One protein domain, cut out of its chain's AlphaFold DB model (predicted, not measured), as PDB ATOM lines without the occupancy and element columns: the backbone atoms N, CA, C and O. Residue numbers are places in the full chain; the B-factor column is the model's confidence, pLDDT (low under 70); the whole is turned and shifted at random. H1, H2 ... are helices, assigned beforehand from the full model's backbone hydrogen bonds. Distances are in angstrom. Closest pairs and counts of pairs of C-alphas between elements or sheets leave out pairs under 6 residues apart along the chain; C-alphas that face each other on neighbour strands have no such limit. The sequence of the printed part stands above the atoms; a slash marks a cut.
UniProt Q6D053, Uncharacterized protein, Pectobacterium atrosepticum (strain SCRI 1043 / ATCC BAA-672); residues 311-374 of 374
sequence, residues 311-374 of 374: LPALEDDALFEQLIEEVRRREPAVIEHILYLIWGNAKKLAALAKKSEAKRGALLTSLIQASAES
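What this domain is: This is residues 311 to 374 of the 374 residues of an uncharacterized protein of Pectobacterium atrosepticum (strain SCRI 1043 / ATCC BAA-672) (UniProt Q6D053). Four helices make a small cluster with H4 and H2 at two opposite corners and H1 and H3 at the other two. H4 stands side by side with H1, the same way at a shallow tilt of 14 degrees, and with H3, which folds back along it at a shallow tilt of 22 degrees, while H2 slants more steeply to H4, at 43 degrees, and meets residues 367 to 370 of H4 with its residues 332 to 336. The printed part has 64 residues with four named helices, H1, H2, H3 and H4 in that order along the chain, and no named strand; its class is all helix. The whole is compact, with a radius of gyration of the C-alphas of 10.8 A and spans of 29 by 22 by 19 A.

Where its parts are: The printed part begins at Leu 311, and residues 311 to 316 come before the first named helix. H1, residues 317 to 328, begins with C-alpha 317 at (212.855, 138.558, 165.108) and is 16.4 A long from first to last C-alpha. H2, residues 332 to 343, is 16.2 A long and begins with C-alpha 332 at (212.300, 127.499, 185.785). H3, residues 346 to 355, measures 14.3 A. H4, residues 358 to 370, is the longest helix at 18.4 A and ends with C-alpha 370 at (211.534, 133.365, 184.713).

How they stand to each other: H4 touches each of the other three helices. H4 and H3 form a helical hairpin and touch with 13 pairs of C-alphas within 8 A, at a shallow tilt of 22 degrees, opposite ways; their closest C-alphas, those of Ala 353 and Gly 361, are 4.1 A apart. H1 touches H4 at a shallow tilt of 14 degrees, the same way, and the closest C-alphas, those of Arg 328 and Leu 367, are 6.6 A apart. H2 touches H4 with residues 332 to 336 alone, against residues 367 to 370 of H4, at a steep tilt of 43 degrees, opposite ways; the closest C-alphas, of Pro 332 and Ala 370, are 6.0 A apart. H1 and H2 form a second helical hairpin, opposite ways, but only just touch, with 3 pairs of C-alphas within 8 A, the closest being Val 327 and Ile 335 at 6.1 A; their tilt of 32 degrees is shallow, only just short of steep. H2 and H3 touch only at the corner by their link, and only just, with 3 pairs of C-alphas within 8 A; the closest C-alphas, of Trp 343 and Leu 349, are 6.0 A apart. H1 and H3 are apart. In H1, H2, H3 and H4 every O i to N i+4 pair is within hydrogen-bond range.

The domain as a whole: The two C-alphas farthest apart, those of Pro 312 and Ser 374, are 31.4 A from each other. The printed part has no cut, and the links H1 to H2, H2 to H3 and H3 to H4 are tight. Ser 374 is the chain's last residue. The mean pLDDT of the printed part is 92.5, and residue 374 is the one printed residue under 70.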
ATOM      1  N   LEU A 311     222.424 130.151 166.542       92.19
ATOM      2  CA  LEU A 311     222.544 131.611 166.661       92.19
ATOM      3  C   LEU A 311     222.228 132.376 165.363       92.19
ATOM      4  O   LEU A 311     221.503 133.361 165.469       92.19
ATOM      5  N   PRO A 312     222.676 131.942 164.164       93.81
ATOM      6  CA  PRO A 312     222.338 132.648 162.929       93.81
ATOM      7  C   PRO A 312     220.832 132.679 162.637       93.81
ATOM      8  O   PRO A 312     220.324 133.671 162.134       93.81
ATOM      9  N   ALA A 313     220.097 131.614 162.972       94.19
ATOM     10  CA  ALA A 313     218.650 131.575 162.763       94.19
ATOM     11  C   ALA A 313     217.913 132.525 163.720       94.19
ATOM     12  O   ALA A 313     216.925 133.145 163.345       94.19
ATOM     13  N   LEU A 314     218.428 132.692 164.942       93.31
ATOM     14  CA  LEU A 314     217.855 133.581 165.958       93.31
ATOM     15  C   LEU A 314     218.079 135.078 165.671       93.31
ATOM     16  O   LEU A 314     217.673 135.919 166.471       93.31
ATOM     17  N   GLU A 315     218.715 135.426 164.548       92.62
ATOM     18  CA  GLU A 315     218.735 136.798 164.033       92.62
ATOM     19  C   GLU A 315     217.392 137.217 163.418       92.62
ATOM     20  O   GLU A 315     217.165 138.414 163.263       92.62
ATOM     21  N   ASP A 316     216.497 136.276 163.108       94.69
ATOM     22  CA  ASP A 316     215.122 136.570 162.707       94.69
ATOM     23  C   ASP A 316     214.253 136.892 163.937       94.69
ATOM     24  O   ASP A 316     214.130 136.081 164.858       94.69
ATOM     25  N   ASP A 317     213.649 138.085 163.963       92.50
ATOM     26  CA  ASP A 317     212.855 138.558 165.108       92.50
ATOM     27  C   ASP A 317     211.625 137.689 165.384       92.50
ATOM     28  O   ASP A 317     211.293 137.449 166.545       92.50
ATOM     29  N   ALA A 318     210.955 137.203 164.337       93.62
ATOM     30  CA  ALA A 318     209.732 136.424 164.490       93.62
ATOM     31  C   ALA A 318     210.031 135.048 165.100       93.62
ATOM     32  O   ALA A 318     209.387 134.645 166.069       93.62
ATOM     33  N   LEU A 319     211.050 134.356 164.584       96.25
ATOM     34  CA  LEU A 319     211.540 133.099 165.139       96.25
ATOM     35  C   LEU A 319     212.054 133.281 166.569       96.25
ATOM     36  O   LEU A 319     211.758 132.460 167.437       96.25
ATOM     37  N   PHE A 320     212.813 134.349 166.825       95.69
ATOM     38  CA  PHE A 320     213.304 134.654 168.160       95.69
ATOM     39  C   PHE A 320     212.145 134.850 169.143       95.69
ATOM     40  O   PHE A 320     212.124 134.218 170.194       95.69
ATOM     41  N   GLU A 321     211.144 135.661 168.804       95.00
ATOM     42  CA  GLU A 321     209.965 135.880 169.649       95.00
ATOM     43  C   GLU A 321     209.196 134.588 169.929       95.00
ATOM     44  O   GLU A 321     208.850 134.326 171.083       95.00
ATOM     45  N   GLN A 322     209.012 133.749 168.908       96.06
ATOM     46  CA  GLN A 322     208.352 132.455 169.055       96.06
ATOM     47  C   GLN A 322     209.147 131.516 169.974       96.06
ATOM     48  O   GLN A 322     208.568 130.878 170.850       96.06
ATOM     49  N   LEU A 323     210.479 131.474 169.843       97.25
ATOM     50  CA  LEU A 323     211.342 130.717 170.753       97.25
ATOM     51  C   LEU A 323     211.154 131.181 172.202       97.25
ATOM     52  O   LEU A 323     210.981 130.351 173.089       97.25
ATOM     53  N   ILE A 324     211.183 132.493 172.452       95.81
ATOM     54  CA  ILE A 324     211.025 133.043 173.805       95.81
ATOM     55  C   ILE A 324     209.668 132.648 174.401       95.81
ATOM     56  O   ILE A 324     209.593 132.298 175.580       95.81
ATOM     57  N   GLU A 325     208.599 132.703 173.605       95.50
ATOM     58  CA  GLU A 325     207.259 132.306 174.036       95.50
ATOM     59  C   GLU A 325     207.196 130.822 174.414       95.50
ATOM     60  O   GLU A 325     206.695 130.490 175.488       95.50
ATOM     61  N   GLU A 326     207.760 129.941 173.583       96.62
ATOM     62  CA  GLU A 326     207.799 128.502 173.858       96.62
ATOM     63  C   GLU A 326     208.671 128.152 175.070       96.62
ATOM     64  O   GLU A 326     208.297 127.299 175.876       96.62
ATOM     65  N   VAL A 327     209.816 128.819 175.244       97.38
ATOM     66  CA  VAL A 327     210.698 128.603 176.401       97.38
ATOM     67  C   VAL A 327     210.022 129.058 177.694       97.38
ATOM     68  O   VAL A 327     210.092 128.353 178.694       97.38
ATOM     69  N   ARG A 328     209.305 130.188 177.687       95.31
ATOM     70  CA  ARG A 328     208.630 130.709 178.890       95.31
ATOM     71  C   ARG A 328     207.547 129.768 179.437       95.31
ATOM     72  O   ARG A 328     207.167 129.889 180.593       95.31
ATOM     73  N   ARG A 329     207.044 128.831 178.629       95.12
ATOM     74  CA  ARG A 329     206.063 127.821 179.063       95.12
ATOM     75  C   ARG A 329     206.680 126.673 179.868       95.12
ATOM     76  O   ARG A 329     205.948 125.781 180.287       95.12
ATOM     77  N   ARG A 330     208.004 126.647 180.028       96.38
ATOM     78  CA  ARG A 330     208.733 125.584 180.726       96.38
ATOM     79  C   ARG A 330     208.939 125.922 182.195       96.38
ATOM     80  O   ARG A 330     208.827 127.073 182.604       96.38
ATOM     81  N   GLU A 331     209.250 124.900 182.981       95.50
ATOM     82  CA  GLU A 331     209.608 125.089 184.383       95.50
ATOM     83  C   GLU A 331     210.933 125.862 184.513       95.50
ATOM     84  O   GLU A 331     211.804 125.721 183.650       95.50
ATOM     85  N   PRO A 332     211.128 126.640 185.591       95.31
ATOM     86  CA  PRO A 332     212.300 127.499 185.785       95.31
ATOM     87  C   PRO A 332     213.648 126.801 185.548       95.31
ATOM     88  O   PRO A 332     214.498 127.332 184.832       95.31
ATOM     89  N   ALA A 333     213.817 125.578 186.065       94.00
ATOM     90  CA  ALA A 333     215.036 124.787 185.879       94.00
ATOM     91  C   ALA A 333     215.273 124.404 184.406       94.00
ATOM     92  O   ALA A 333     216.400 124.445 183.913       94.00
ATOM     93  N   VAL A 334     214.201 124.088 183.674       95.44
ATOM     94  CA  VAL A 334     214.261 123.782 182.238       95.44
ATOM     95  C   VAL A 334     214.568 125.046 181.435       95.44
ATOM     96  O   VAL A 334     215.360 124.997 180.496       95.44
ATOM     97  N   ILE A 335     214.006 126.200 181.819       96.44
ATOM     98  CA  ILE A 335     214.358 127.491 181.211       96.44
ATOM     99  C   ILE A 335     215.855 127.747 181.382       96.44
ATOM    100  O   ILE A 335     216.530 128.020 180.390       96.44
ATOM    101  N   GLU A 336     216.391 127.635 182.601       94.88
ATOM    102  CA  GLU A 336     217.824 127.829 182.863       94.88
ATOM    103  C   GLU A 336     218.690 126.923 181.978       94.88
ATOM    104  O   GLU A 336     219.630 127.394 181.330       94.88
ATOM    105  N   HIS A 337     218.330 125.640 181.901       95.00
ATOM    106  CA  HIS A 337     219.026 124.657 181.083       95.00
ATOM    107  C   HIS A 337     219.030 125.034 179.591       95.00
ATOM    108  O   HIS A 337     220.088 125.089 178.958       95.00
ATOM    109  N   ILE A 338     217.864 125.379 179.035       96.38
ATOM    110  CA  ILE A 338     217.748 125.814 177.639       96.38
ATOM    111  C   ILE A 338     218.596 127.067 177.405       96.38
ATOM    112  O   ILE A 338     219.395 127.106 176.471       96.38
ATOM    113  N   LEU A 339     218.475 128.084 178.262       94.94
ATOM    114  CA  LEU A 339     219.246 129.323 178.150       94.94
ATOM    115  C   LEU A 339     220.757 129.055 178.106       94.94
ATOM    116  O   LEU A 339     221.470 129.668 177.302       94.94
ATOM    117  N   TYR A 340     221.229 128.119 178.934       94.50
ATOM    118  CA  TYR A 340     222.622 127.696 178.955       94.50
ATOM    119  C   TYR A 340     223.057 127.048 177.636       94.50
ATOM    120  O   TYR A 340     224.117 127.395 177.113       94.50
ATOM    121  N   LEU A 341     222.240 126.170 177.049       95.44
ATOM    122  CA  LEU A 341     222.558 125.534 175.767       95.44
ATOM    123  C   LEU A 341     222.660 126.536 174.610       95.44
ATOM    124  O   LEU A 341     223.521 126.387 173.741       95.44
ATOM    125  N   ILE A 342     221.807 127.566 174.593       94.44
ATOM    126  CA  ILE A 342     221.773 128.547 173.497       94.44
ATOM    127  C   ILE A 342     222.872 129.609 173.650       94.44
ATOM    128  O   ILE A 342     223.599 129.906 172.699       94.44
ATOM    129  N   TRP A 343     222.997 130.207 174.839       92.81
ATOM    130  CA  TRP A 343     223.822 131.406 175.061       92.81
ATOM    131  C   TRP A 343     224.946 131.218 176.090       92.81
ATOM    132  O   TRP A 343     225.790 132.106 176.273       92.81
ATOM    133  N   GLY A 344     225.015 130.055 176.735       90.75
ATOM    134  CA  GLY A 344     225.948 129.767 177.817       90.75
ATOM    135  C   GLY A 344     225.513 130.381 179.146       90.75
ATOM    136  O   GLY A 344     224.351 130.687 179.381       90.75
ATOM    137  N   ASN A 345     226.476 130.570 180.048       88.56
ATOM    138  CA  ASN A 345     226.189 131.006 181.417       88.56
ATOM    139  C   ASN A 345     225.426 132.345 181.527       88.56
ATOM    140  O   ASN A 345     225.531 133.235 180.678       88.56
ATOM    141  N   ALA A 346     224.760 132.533 182.669       87.12
ATOM    142  CA  ALA A 346     223.937 133.706 182.967       87.12
ATOM    143  C   ALA A 346     224.660 135.058 182.795       87.12
ATOM    144  O   ALA A 346     224.049 136.045 182.391       87.12
ATOM    145  N   LYS A 347     225.981 135.129 183.041       89.44
ATOM    146  CA  LYS A 347     226.756 136.371 182.846       89.44
ATOM    147  C   LYS A 347     226.831 136.764 181.371       89.44
ATOM    148  O   LYS A 347     226.707 137.948 181.054       89.44
ATOM    149  N   LYS A 348     227.037 135.791 180.475       90.88
ATOM    150  CA  LYS A 348     227.042 136.023 179.024       90.88
ATOM    151  C   LYS A 348     225.666 136.467 178.548       90.88
ATOM    152  O   LYS A 348     225.579 137.455 177.824       90.88
ATOM    153  N   LEU A 349     224.614 135.802 179.020       91.00
ATOM    154  CA  LEU A 349     223.239 136.133 178.661       91.00
ATOM    155  C   LEU A 349     222.836 137.539 179.138       91.00
ATOM    156  O   LEU A 349     222.314 138.328 178.356       91.00
ATOM    157  N   ALA A 350     223.172 137.916 180.376       91.25
ATOM    158  CA  ALA A 350     222.919 139.261 180.894       91.25
ATOM    159  C   ALA A 350     223.704 140.348 180.134       91.25
ATOM    160  O   ALA A 350     223.206 141.455 179.924       91.25
ATOM    161  N   ALA A 351     224.938 140.053 179.711       93.31
ATOM    162  CA  ALA A 351     225.720 140.963 178.876       93.31
ATOM    163  C   ALA A 351     225.131 141.101 177.464       93.31
ATOM    164  O   ALA A 351     225.142 142.203 176.916       93.31
ATOM    165  N   LEU A 352     224.610 140.010 176.893       92.56
ATOM    166  CA  LEU A 352     223.911 140.014 175.609       92.56
ATOM    167  C   LEU A 352     222.635 140.857 175.690       92.56
ATOM    168  O   LEU A 352     222.480 141.781 174.902       92.56
ATOM    169  N   ALA A 353     221.792 140.633 176.703       92.62
ATOM    170  CA  ALA A 353     220.553 141.383 176.907       92.62
ATOM    171  C   ALA A 353     220.773 142.906 176.967       92.62
ATOM    172  O   ALA A 353     219.991 143.662 176.402       92.62
ATOM    173  N   LYS A 354     221.870 143.360 177.593       93.88
ATOM    174  CA  LYS A 354     222.239 144.788 177.667       93.88
ATOM    175  C   LYS A 354     222.729 145.384 176.346       93.88
ATOM    176  O   LYS A 354     222.677 146.598 176.186       93.88
ATOM    177  N   LYS A 355     223.285 144.561 175.453       93.25
ATOM    178  CA  LYS A 355     223.834 144.991 174.156       93.25
ATOM    179  C   LYS A 355     222.813 144.906 173.025       93.25
ATOM    180  O   LYS A 355     222.995 145.569 172.011       93.25
ATOM    181  N   SER A 356     221.791 144.073 173.189       91.12
ATOM    182  CA  SER A 356     220.710 143.908 172.227       91.12
ATOM    183  C   SER A 356     219.828 145.152 172.139       91.12
ATOM    184  O   SER A 356     219.715 145.929 173.087       91.12
ATOM    185  N   GLU A 357     219.150 145.308 171.003       93.06
ATOM    186  CA  GLU A 357     218.105 146.319 170.840       93.06
ATOM    187  C   GLU A 357     217.011 146.178 171.906       93.06
ATOM    188  O   GLU A 357     216.759 145.082 172.413       93.06
ATOM    189  N   ALA A 358     216.334 147.284 172.230       90.62
ATOM    190  CA  ALA A 358     215.455 147.391 173.396       90.62
ATOM    191  C   ALA A 358     214.430 146.246 173.517       90.62
ATOM    192  O   ALA A 358     214.270 145.681 174.600       90.62
ATOM    193  N   LYS A 359     213.780 145.859 172.408       92.56
ATOM    194  CA  LYS A 359     212.794 144.765 172.386       92.56
ATOM    195  C   LYS A 359     213.437 143.413 172.721       92.56
ATOM    196  O   LYS A 359     212.991 142.731 173.640       92.56
ATOM    197  N   ARG A 360     214.524 143.051 172.029       93.00
ATOM    198  CA  ARG A 360     215.262 141.796 172.260       93.00
ATOM    199  C   ARG A 360     215.869 141.739 173.660       93.00
ATOM    200  O   ARG A 360     215.778 140.715 174.331       93.00
ATOM    201  N   GLY A 361     216.452 142.844 174.121       93.25
ATOM    202  CA  GLY A 361     217.012 142.956 175.467       93.25
ATOM    203  C   GLY A 361     215.967 142.723 176.559       93.25
ATOM    204  O   GLY A 361     216.235 141.995 177.519       93.25
ATOM    205  N   ALA A 362     214.756 143.262 176.388       93.81
ATOM    206  CA  ALA A 362     213.642 143.037 177.308       93.81
ATOM    207  C   ALA A 362     213.187 141.566 177.329       93.81
ATOM    208  O   ALA A 362     212.983 141.008 178.407       93.81
ATOM    209  N   LEU A 363     213.088 140.917 176.163       94.38
ATOM    210  CA  LEU A 363     212.710 139.503 176.060       94.38
ATOM    211  C   LEU A 363     213.722 138.574 176.746       94.38
ATOM    212  O   LEU A 363     213.325 137.721 177.539       94.38
ATOM    213  N   LEU A 364     215.023 138.780 176.513       93.62
ATOM    214  CA  LEU A 364     216.084 138.013 177.181       93.62
ATOM    215  C   LEU A 364     216.072 138.235 178.698       93.62
ATOM    216  O   LEU A 364     216.200 137.284 179.464       93.62
ATOM    217  N   THR A 365     215.882 139.480 179.140       93.19
ATOM    218  CA  THR A 365     215.795 139.811 180.573       93.19
ATOM    219  C   THR A 365     214.607 139.110 181.234       93.19
ATOM    220  O   THR A 365     214.746 138.594 182.339       93.19
ATOM    221  N   SER A 366     213.468 139.026 180.542       92.12
ATOM    222  CA  SER A 366     212.295 138.294 181.023       92.12
ATOM    223  C   SER A 366     212.565 136.796 181.194       92.12
ATOM    224  O   SER A 366     212.105 136.231 182.181       92.12
ATOM    225  N   LEU A 367     213.315 136.149 180.293       90.88
ATOM    226  CA  LEU A 367     213.662 134.733 180.474       90.88
ATOM    227  C   LEU A 367     214.618 134.504 181.646       90.88
ATOM    228  O   LEU A 367     214.432 133.548 182.387       90.88
ATOM    229  N   ILE A 368     215.598 135.395 181.847       91.12
ATOM    230  CA  ILE A 368     216.503 135.332 183.009       91.12
ATOM    231  C   ILE A 368     215.714 135.423 184.324       91.12
ATOM    232  O   ILE A 368     216.068 134.783 185.309       91.12
ATOM    233  N   GLN A 369     214.667 136.249 184.359       91.12
ATOM    234  CA  GLN A 369     213.797 136.363 185.530       91.12
ATOM    235  C   GLN A 369     212.974 135.088 185.726       91.12
ATOM    236  O   GLN A 369     213.008 134.526 186.815       91.12
ATOM    237  N   ALA A 370     212.339 134.585 184.663       90.56
ATOM    238  CA  ALA A 370     211.534 133.365 184.713       90.56
ATOM    239  C   ALA A 370     212.341 132.124 185.138       90.56
ATOM    240  O   ALA A 370     211.818 131.265 185.835       90.56
ATOM    241  N   SER A 371     213.628 132.033 184.780       89.88
ATOM    242  CA  SER A 371     214.488 130.935 185.244       89.88
ATOM    243  C   SER A 371     214.848 131.015 186.732       89.88
ATOM    244  O   SER A 371     215.299 130.030 187.300       89.88
ATOM    245  N   ALA A 372     214.697 132.182 187.367       85.38
ATOM    246  CA  ALA A 372     215.060 132.414 188.767       85.38
ATOM    247  C   ALA A 372     213.864 132.318 189.739       85.38
ATOM    248  O   ALA A 372     214.055 132.416 190.952       85.38
ATOM    249  N   GLU A 373     212.644 132.152 189.226       75.75
ATOM    250  CA  GLU A 373     211.413 131.996 190.008       75.75
ATOM    251  C   GLU A 373     211.282 130.545 190.491       75.75
ATOM    252  O   GLU A 373     210.622 129.741 189.854       75.75
ATOM    253  N   SER A 374     211.968 130.182 191.578       55.56
ATOM    254  CA  SER A 374     211.851 128.862 192.230       55.56
ATOM    255  C   SER A 374     210.622 128.726 193.123       55.56
ATOM    256  O   SER A 374     210.391 129.645 193.945       55.56
TER     257      SER A 374